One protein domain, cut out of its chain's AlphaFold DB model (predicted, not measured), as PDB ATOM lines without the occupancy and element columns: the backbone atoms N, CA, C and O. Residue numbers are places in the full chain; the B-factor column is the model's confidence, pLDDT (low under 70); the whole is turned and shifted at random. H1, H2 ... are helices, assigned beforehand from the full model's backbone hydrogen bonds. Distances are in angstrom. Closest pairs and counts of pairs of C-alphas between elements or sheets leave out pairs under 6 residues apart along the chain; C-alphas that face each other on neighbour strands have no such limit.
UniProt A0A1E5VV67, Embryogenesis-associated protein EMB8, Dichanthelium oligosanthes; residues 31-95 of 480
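What this domain is: This is residues 31 to 95 of the 480 residues of the protein "Embryogenesis-associated protein EMB8" of Dichanthelium oligosanthes (UniProt A0A1E5VV67). With little regular structure, the printed part is a rod: H1 makes one end, short H2 follows, and a long unnamed loop runs out to H3 at the other end and folds back. Residues 59 to 60 and 85 to 86 tie the loop's two legs in a short antiparallel pairing. The 65 printed residues hold H1, H2 and H3 in that order, with no named strand; the class is all helix, over just 24 residues. It is extended, radius of gyration of the C-alphas 17.2 A, spanning 56 by 21 by 15 A.

Where its parts are: Find C-alpha 31 at (61.695, 70.051, 170.813); H1 runs 17.9 A to residue 43. H2 is residues 48 to 53. H3, residues 70 to 74, ends at (88.262, 104.433, 136.542).

How they stand to each other: H1, H2 and H3 are apart from one another. In each, every O i to N i+4 pair is within hydrogen-bond range. Residues 31 to 37, in H1, and 66 to 71 stand free.

The domain as a whole: The farthest C-alphas, of Ala 31 and Gln 70, are 56.0 A apart. H2 to H3 is a long link. The printed part has no cut; no printed residue is under 70 in pLDDT.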
ATOM      1  N   ALA A  31      60.763  69.075 170.248       92.44
ATOM      2  CA  ALA A  31      61.695  70.051 170.813       92.44
ATOM      3  C   ALA A  31      63.157  69.672 170.528       92.44
ATOM      4  O   ALA A  31      63.942  70.523 170.114       92.44
ATOM      5  N   ALA A  32      63.509  68.392 170.679       93.00
ATOM      6  CA  ALA A  32      64.833  67.875 170.352       93.00
ATOM      7  C   ALA A  32      65.146  68.026 168.858       93.00
ATOM      8  O   ALA A  32      66.240  68.459 168.505       93.00
ATOM      9  N   LEU A  33      64.180  67.743 167.978       94.81
ATOM     10  CA  LEU A  33      64.333  67.927 166.535       94.81
ATOM     11  C   LEU A  33      64.496  69.405 166.163       94.81
ATOM     12  O   LEU A  33      65.354  69.733 165.348       94.81
ATOM     13  N   ALA A  34      63.726  70.304 166.780       93.38
ATOM     14  CA  ALA A  34      63.866  71.745 166.572       93.38
ATOM     15  C   ALA A  34      65.237  72.257 167.042       93.38
ATOM     16  O   ALA A  34      65.882  73.027 166.330       93.38
ATOM     17  N   LEU A  35      65.713  71.788 168.201       94.19
ATOM     18  CA  LEU A  35      67.045  72.112 168.707       94.19
ATOM     19  C   LEU A  35      68.138  71.573 167.775       94.19
ATOM     20  O   LEU A  35      69.046  72.315 167.410       94.19
ATOM     21  N   ALA A  36      68.030  70.317 167.341       93.38
ATOM     22  CA  ALA A  36      68.965  69.715 166.397       93.38
ATOM     23  C   ALA A  36      68.991  70.475 165.062       93.38
ATOM     24  O   ALA A  36      70.067  70.750 164.540       93.38
ATOM     25  N   ALA A  37      67.831  70.884 164.541       91.75
ATOM     26  CA  ALA A  37      67.734  71.690 163.328       91.75
ATOM     27  C   ALA A  37      68.371  73.077 163.503       91.75
ATOM     28  O   ALA A  37      69.094  73.525 162.617       91.75
ATOM     29  N   ALA A  38      68.163  73.741 164.646       92.00
ATOM     30  CA  ALA A  38      68.790  75.028 164.947       92.00
ATOM     31  C   ALA A  38      70.320  74.910 165.073       92.00
ATOM     32  O   ALA A  38      71.057  75.745 164.542       92.00
ATOM     33  N   LEU A  39      70.803  73.849 165.728       91.19
ATOM     34  CA  LEU A  39      72.229  73.539 165.816       91.19
ATOM     35  C   LEU A  39      72.817  73.253 164.435       91.19
ATOM     36  O   LEU A  39      73.857  73.813 164.109       91.19
ATOM     37  N   LEU A  40      72.140  72.452 163.607       89.31
ATOM     38  CA  LEU A  40      72.576  72.146 162.245       89.31
ATOM     39  C   LEU A  40      72.591  73.396 161.359       89.31
ATOM     40  O   LEU A  40      73.545  73.603 160.617       89.31
ATOM     41  N   TYR A  41      71.576  74.256 161.470       91.06
ATOM     42  CA  TYR A  41      71.501  75.527 160.749       91.06
ATOM     43  C   TYR A  41      72.694  76.430 161.070       91.06
ATOM     44  O   TYR A  41      73.318  76.984 160.167       91.06
ATOM     45  N   ARG A  42      73.050  76.531 162.357       89.50
ATOM     46  CA  ARG A  42      74.227  77.283 162.805       89.50
ATOM     47  C   ARG A  42      75.538  76.600 162.412       89.50
ATOM     48  O   ARG A  42      76.486  77.286 162.054       89.50
ATOM     49  N   PHE A  43      75.596  75.272 162.492       87.50
ATOM     50  CA  PHE A  43      76.781  74.476 162.171       87.50
ATOM     51  C   PHE A  43      77.136  74.537 160.685       87.50
ATOM     52  O   PHE A  43      78.305  74.672 160.348       87.50
ATOM     53  N   LEU A  44      76.134  74.470 159.807       88.12
ATOM     54  CA  LEU A  44      76.295  74.596 158.358       88.12
ATOM     55  C   LEU A  44      76.335  76.053 157.881       88.12
ATOM     56  O   LEU A  44      76.348  76.276 156.673       88.12
ATOM     57  N   GLU A  45      76.321  77.025 158.799       91.75
ATOM     58  CA  GLU A  45      76.319  78.459 158.489       91.75
ATOM     59  C   GLU A  45      75.272  78.803 157.413       91.75
ATOM     60  O   GLU A  45      75.562  79.414 156.385       91.75
ATOM     61  N   LEU A  46      74.038  78.322 157.606       91.44
ATOM     62  CA  LEU A  46      72.935  78.608 156.694       91.44
ATOM     63  C   LEU A  46      72.419  80.036 156.925       91.44
ATOM     64  O   LEU A  46      72.248  80.490 158.054       91.44
ATOM     65  N   HIS A  47      72.113  80.734 155.835       91.31
ATOM     66  CA  HIS A  47      71.589  82.102 155.829       91.31
ATOM     67  C   HIS A  47      70.173  82.201 155.247       91.31
ATOM     68  O   HIS A  47      69.556  83.260 155.320       91.31
ATOM     69  N   PHE A  48      69.607  81.087 154.764       91.62
ATOM     70  CA  PHE A  48      68.314  81.052 154.074       91.62
ATOM     71  C   PHE A  48      67.167  81.692 154.868       91.62
ATOM     72  O   PHE A  48      66.400  82.461 154.298       91.62
ATOM     73  N   LEU A  49      67.030  81.405 156.172       89.50
ATOM     74  CA  LEU A  49      65.956  82.005 156.976       89.50
ATOM     75  C   LEU A  49      66.168  83.515 157.131       89.50
ATOM     76  O   LEU A  49      65.207  84.276 157.070       89.50
ATOM     77  N   GLY A  50      67.419  83.946 157.309       88.00
ATOM     78  CA  GLY A  50      67.766  85.364 157.381       88.00
ATOM     79  C   GLY A  50      67.436  86.094 156.081       88.00
ATOM     80  O   GLY A  50      66.816  87.157 156.114       88.00
ATOM     81  N   ASP A  51      67.781  85.498 154.941       90.06
ATOM     82  CA  ASP A  51      67.476  86.052 153.623       90.06
ATOM     83  C   ASP A  51      65.971  86.055 153.347       90.06
ATOM     84  O   ASP A  51      65.444  87.066 152.888       90.06
ATOM     85  N   LEU A  52      65.253  84.986 153.709       91.19
ATOM     86  CA  LEU A  52      63.797  84.896 153.592       91.19
ATOM     87  C   LEU A  52      63.089  85.986 154.409       91.19
ATOM     88  O   LEU A  52      62.201  86.659 153.888       91.19
ATOM     89  N   LEU A  53      63.487  86.192 155.670       91.31
ATOM     90  CA  LEU A  53      62.926  87.242 156.532       91.31
ATOM     91  C   LEU A  53      63.227  88.644 155.996       91.31
ATOM     92  O   LEU A  53      62.413  89.555 156.137       91.31
ATOM     93  N   ARG A  54      64.372  88.809 155.332       89.00
ATOM     94  CA  ARG A  54      64.732  90.021 154.591       89.00
ATOM     95  C   ARG A  54      64.134  90.047 153.187       89.00
ATOM     96  O   ARG A  54      64.582  90.863 152.395       89.00
ATOM     97  N   GLY A  55      63.188  89.176 152.832       90.06
ATOM     98  CA  GLY A  55      62.529  89.149 151.521       90.06
ATOM     99  C   GLY A  55      63.466  88.921 150.330       90.06
ATOM    100  O   GLY A  55      63.189  89.424 149.248       90.06
ATOM    101  N   PHE A  56      64.593  88.235 150.532       90.19
ATOM    102  CA  PHE A  56      65.640  87.993 149.533       90.19
ATOM    103  C   PHE A  56      66.171  89.270 148.858       90.19
ATOM    104  O   PHE A  56      66.617  89.240 147.716       90.19
ATOM    105  N   HIS A  57      66.170  90.407 149.561       88.00
ATOM    106  CA  HIS A  57      66.655  91.668 148.988       88.00
ATOM    107  C   HIS A  57      68.181  91.695 148.775       88.00
ATOM    108  O   HIS A  57      68.669  92.565 148.061       88.00
ATOM    109  N   GLY A  58      68.938  90.772 149.382       88.50
ATOM    110  CA  GLY A  58      70.400  90.711 149.287       88.50
ATOM    111  C   GLY A  58      71.128  91.772 150.126       88.50
ATOM    112  O   GLY A  58      70.568  92.811 150.505       88.50
ATOM    113  N   GLY A  59      72.398  91.503 150.427       88.44
ATOM    114  CA  GLY A  59      73.295  92.426 151.131       88.44
ATOM    115  C   GLY A  59      73.949  93.412 150.164       88.44
ATOM    116  O   GLY A  59      74.186  93.074 149.010       88.44
ATOM    117  N   ARG A  60      74.243  94.641 150.609       89.44
ATOM    118  CA  ARG A  60      75.089  95.549 149.815       89.44
ATOM    119  C   ARG A  60      76.514  95.000 149.783       89.44
ATOM    120  O   ARG A  60      77.005  94.535 150.808       89.44
ATOM    121  N   VAL A  61      77.155  95.064 148.621       89.69
ATOM    122  CA  VAL A  61      78.578  94.742 148.498       89.69
ATOM    123  C   VAL A  61      79.374  95.846 149.198       89.69
ATOM    124  O   VAL A  61      79.206  97.024 148.886       89.69
ATOM    125  N   ALA A  62      80.193  95.470 150.178       90.25
ATOM    126  CA  ALA A  62      81.132  96.384 150.816       90.25
ATOM    127  C   ALA A  62      82.406  96.452 149.967       90.25
ATOM    128  O   ALA A  62      82.957  95.415 149.599       90.25
ATOM    129  N   LEU A  63      82.848  97.666 149.647       91.56
ATOM    130  CA  LEU A  63      84.070  97.910 148.890       91.56
ATOM    131  C   LEU A  63      85.082  98.585 149.811       91.56
ATOM    132  O   LEU A  63      84.789  99.638 150.373       91.56
ATOM    133  N   THR A  64      86.264  97.989 149.920       92.31
ATOM    134  CA  THR A  64      87.423  98.578 150.595       92.31
ATOM    135  C   THR A  64      88.448  98.921 149.527       92.31
ATOM    136  O   THR A  64      88.810  98.062 148.724       92.31
ATOM    137  N   PHE A  65      88.872 100.179 149.474       92.12
ATOM    138  CA  PHE A  65      89.835 100.668 148.492       92.12
ATOM    139  C   PHE A  65      90.564 101.896 149.035       92.12
ATOM    140  O   PHE A  65      89.986 102.677 149.789       92.12
ATOM    141  N   HIS A  66      91.814 102.081 148.611       90.81
ATOM    142  CA  HIS A  66      92.564 103.301 148.892       90.81
ATOM    143  C   HIS A  66      91.878 104.505 148.213       90.81
ATOM    144  O   HIS A  66      91.550 104.395 147.024       90.81
ATOM    145  N   PRO A  67      91.684 105.657 148.886       92.31
ATOM    146  CA  PRO A  67      91.001 106.823 148.313       92.31
ATOM    147  C   PRO A  67      91.595 107.322 146.992       92.31
ATOM    148  O   PRO A  67      90.871 107.833 146.143       92.31
ATOM    149  N   GLU A  68      92.897 107.132 146.782       93.19
ATOM    150  CA  GLU A  68      93.610 107.525 145.556       93.19
ATOM    151  C   GLU A  68      93.662 106.422 144.481       93.19
ATOM    152  O   GLU A  68      94.292 106.586 143.436       93.19
ATOM    153  N   SER A  69      92.991 105.285 144.697       91.19
ATOM    154  CA  SER A  69      93.028 104.153 143.768       91.19
ATOM    155  C   SER A  69      92.459 104.526 142.397       91.19
ATOM    156  O   SER A  69      91.244 104.648 142.201       91.19
ATOM    157  N   GLN A  70      93.337 104.638 141.399       90.75
ATOM    158  CA  GLN A  70      92.917 104.891 140.020       90.75
ATOM    159  C   GLN A  70      92.062 103.748 139.465       90.75
ATOM    160  O   GLN A  70      91.117 104.001 138.715       90.75
ATOM    161  N   VAL A  71      92.350 102.501 139.856       89.69
ATOM    162  CA  VAL A  71      91.556 101.324 139.470       89.69
ATOM    163  C   VAL A  71      90.127 101.459 139.988       89.69
ATOM    164  O   VAL A  71      89.179 101.214 139.237       89.69
ATOM    165  N   TYR A  72      89.946 101.922 141.229       93.31
ATOM    166  CA  TYR A  72      88.608 102.185 141.743       93.31
ATOM    167  C   TYR A  72      87.903 103.268 140.922       93.31
ATOM    168  O   TYR A  72      86.847 103.013 140.341       93.31
ATOM    169  N   HIS A  73      88.505 104.454 140.815       94.25
ATOM    170  CA  HIS A  73      87.861 105.611 140.183       94.25
ATOM    171  C   HIS A  73      87.566 105.405 138.698       94.25
ATOM    172  O   HIS A  73      86.556 105.903 138.197       94.25
ATOM    173  N   ARG A  74      88.418 104.662 137.984       93.00
ATOM    174  CA  ARG A  74      88.262 104.433 136.542       93.00
ATOM    175  C   ARG A  74      87.424 103.203 136.209       93.00
ATOM    176  O   ARG A  74      86.711 103.258 135.204       93.00
ATOM    177  N   VAL A  75      87.504 102.139 137.012       91.94
ATOM    178  CA  VAL A  75      86.897 100.828 136.714       91.94
ATOM    179  C   VAL A  75      85.823 100.463 137.733       91.94
ATOM    180  O   VAL A  75      84.656 100.325 137.359       91.94
ATOM    181  N   ALA A  76      86.182 100.313 139.011       92.69
ATOM    182  CA  ALA A  76      85.258  99.762 140.004       92.69
ATOM    183  C   ALA A  76      84.028 100.660 140.212       92.69
ATOM    184  O   ALA A  76      82.910 100.146 140.205       92.69
ATOM    185  N   SER A  77      84.214 101.984 140.294       94.12
ATOM    186  CA  SER A  77      83.159 103.005 140.441       94.12
ATOM    187  C   SER A  77      82.091 102.931 139.338       94.12
ATOM    188  O   SER A  77      80.913 103.199 139.571       94.12
ATOM    189  N   LYS A  78      82.487 102.512 138.130       94.56
ATOM    190  CA  LYS A  78      81.610 102.366 136.957       94.56
ATOM    191  C   LYS A  78      80.987 100.974 136.860       94.56
ATOM    192  O   LYS A  78      80.066 100.755 136.069       94.56
ATOM    193  N   CYS A  79      81.461 100.024 137.661       92.25
ATOM    194  CA  CYS A  79      80.973  98.659 137.675       92.25
ATOM    195  C   CYS A  79      79.688  98.562 138.507       92.25
ATOM    196  O   CYS A  79      79.706  98.514 139.742       92.25
ATOM    197  N   ARG A  80      78.541  98.519 137.816       91.38
ATOM    198  CA  ARG A  80      77.216  98.462 138.458       91.38
ATOM    199  C   ARG A  80      77.036  97.234 139.351       91.38
ATOM    200  O   ARG A  80      76.344  97.329 140.358       91.38
ATOM    201  N   SER A  81      77.650  96.101 139.009       89.69
ATOM    202  CA  SER A  81      77.553  94.879 139.817       89.69
ATOM    203  C   SER A  81      78.247  95.017 141.173       89.69
ATOM    204  O   SER A  81      77.719  94.514 142.160       89.69
ATOM    205  N   LEU A  82      79.363  95.755 141.251       91.00
ATOM    206  CA  LEU A  82      80.081  96.016 142.507       91.00
ATOM    207  C   LEU A  82      79.340  96.983 143.438       91.00
ATOM    208  O   LEU A  82      79.537  96.934 144.643       91.00
ATOM    209  N   HIS A  83      78.464  97.826 142.892       92.75
ATOM    210  CA  HIS A  83      77.614  98.744 143.664       92.75
ATOM    211  C   HIS A  83      76.202  98.187 143.896       92.75
ATOM    212  O   HIS A  83      75.332  98.856 144.458       92.75
ATOM    213  N   GLY A  84      75.960  96.962 143.429       90.69
ATOM    214  CA  GLY A  84      74.694  96.269 143.553       90.69
ATOM    215  C   GLY A  84      74.521  95.580 144.902       90.69
ATOM    216  O   GLY A  84      75.259  95.781 145.872       90.69
ATOM    217  N   ARG A  85      73.499  94.727 144.954       91.50
ATOM    218  CA  ARG A  85      73.280  93.818 146.073       91.50
ATOM    219  C   ARG A  85      73.704  92.415 145.678       91.50
ATOM    220  O   ARG A  85      73.350  91.945 144.600       91.50
ATOM    221  N   TYR A  86      74.434  91.757 146.567       89.62
ATOM    222  CA  TYR A  86      74.753  90.349 146.449       89.62
ATOM    223  C   TYR A  86      73.693  89.521 147.171       89.62
ATOM    224  O   TYR A  86      73.375  89.757 148.341       89.62
ATOM    225  N   LEU A  87      73.156  88.539 146.462       89.56
ATOM    226  CA  LEU A  87      72.254  87.540 147.003       89.56
ATOM    227  C   LEU A  87      72.792  86.174 146.592       89.56
ATOM    228  O   LEU A  87      72.857  85.867 145.401       89.56
ATOM    229  N   ALA A  88      73.167  85.359 147.575       87.88
ATOM    230  CA  ALA A  88      73.480  83.965 147.312       87.88
ATOM    231  C   ALA A  88      72.224  83.266 146.776       87.88
ATOM    232  O   ALA A  88      71.116  83.485 147.274       87.88
ATOM    233  N   THR A  89      72.376  82.408 145.767       89.12
ATOM    234  CA  THR A  89      71.252  81.619 145.251       89.12
ATOM    235  C   THR A  89      70.630  80.836 146.417       89.12
ATOM    236  O   THR A  89      71.389  80.209 147.147       89.12
ATOM    237  N   PRO A  90      69.299  80.814 146.631       89.00
ATOM    238  CA  PRO A  90      68.726  80.379 147.917       89.00
ATOM    239  C   PRO A  90      69.129  78.972 148.404       89.00
ATOM    240  O   PRO A  90      69.347  78.753 149.589       89.00
ATOM    241  N   TRP A  91      69.291  78.013 147.492       86.19
ATOM    242  CA  TRP A  91      69.817  76.664 147.764       86.19
ATOM    243  C   TRP A  91      71.337  76.576 148.023       86.19
ATOM    244  O   TRP A  91      71.828  75.536 148.448       86.19
ATOM    245  N   LEU A  92      72.074  77.665 147.809       89.56
ATOM    246  CA  LEU A  92      73.494  77.867 148.118       89.56
ATOM    247  C   LEU A  92      73.676  78.930 149.218       89.56
ATOM    248  O   LEU A  92      74.694  79.620 149.275       89.56
ATOM    249  N   ALA A  93      72.696  79.075 150.113       90.94
ATOM    250  CA  ALA A  93      72.723  80.036 151.219       90.94
ATOM    251  C   ALA A  93      73.677  79.634 152.366       90.94
ATOM    252  O   ALA A  93      73.411  79.937 153.523       90.94
ATOM    253  N   SER A  94      74.762  78.920 152.070       91.25
ATOM    254  CA  SER A  94      75.848  78.617 153.002       91.25
ATOM    255  C   SER A  94      77.174  78.674 152.246       91.25
ATOM    256  O   SER A  94      77.246  78.150 151.127       91.25
ATOM    257  N   PRO A  95      78.235  79.248 152.841       89.75
ATOM    258  CA  PRO A  95      79.561  79.250 152.228       89.75
ATOM    259  C   PRO A  95      80.058  77.823 151.955       89.75
ATOM    260  O   PRO A  95      80.736  77.574 150.961       89.75
TER     261      PRO A  95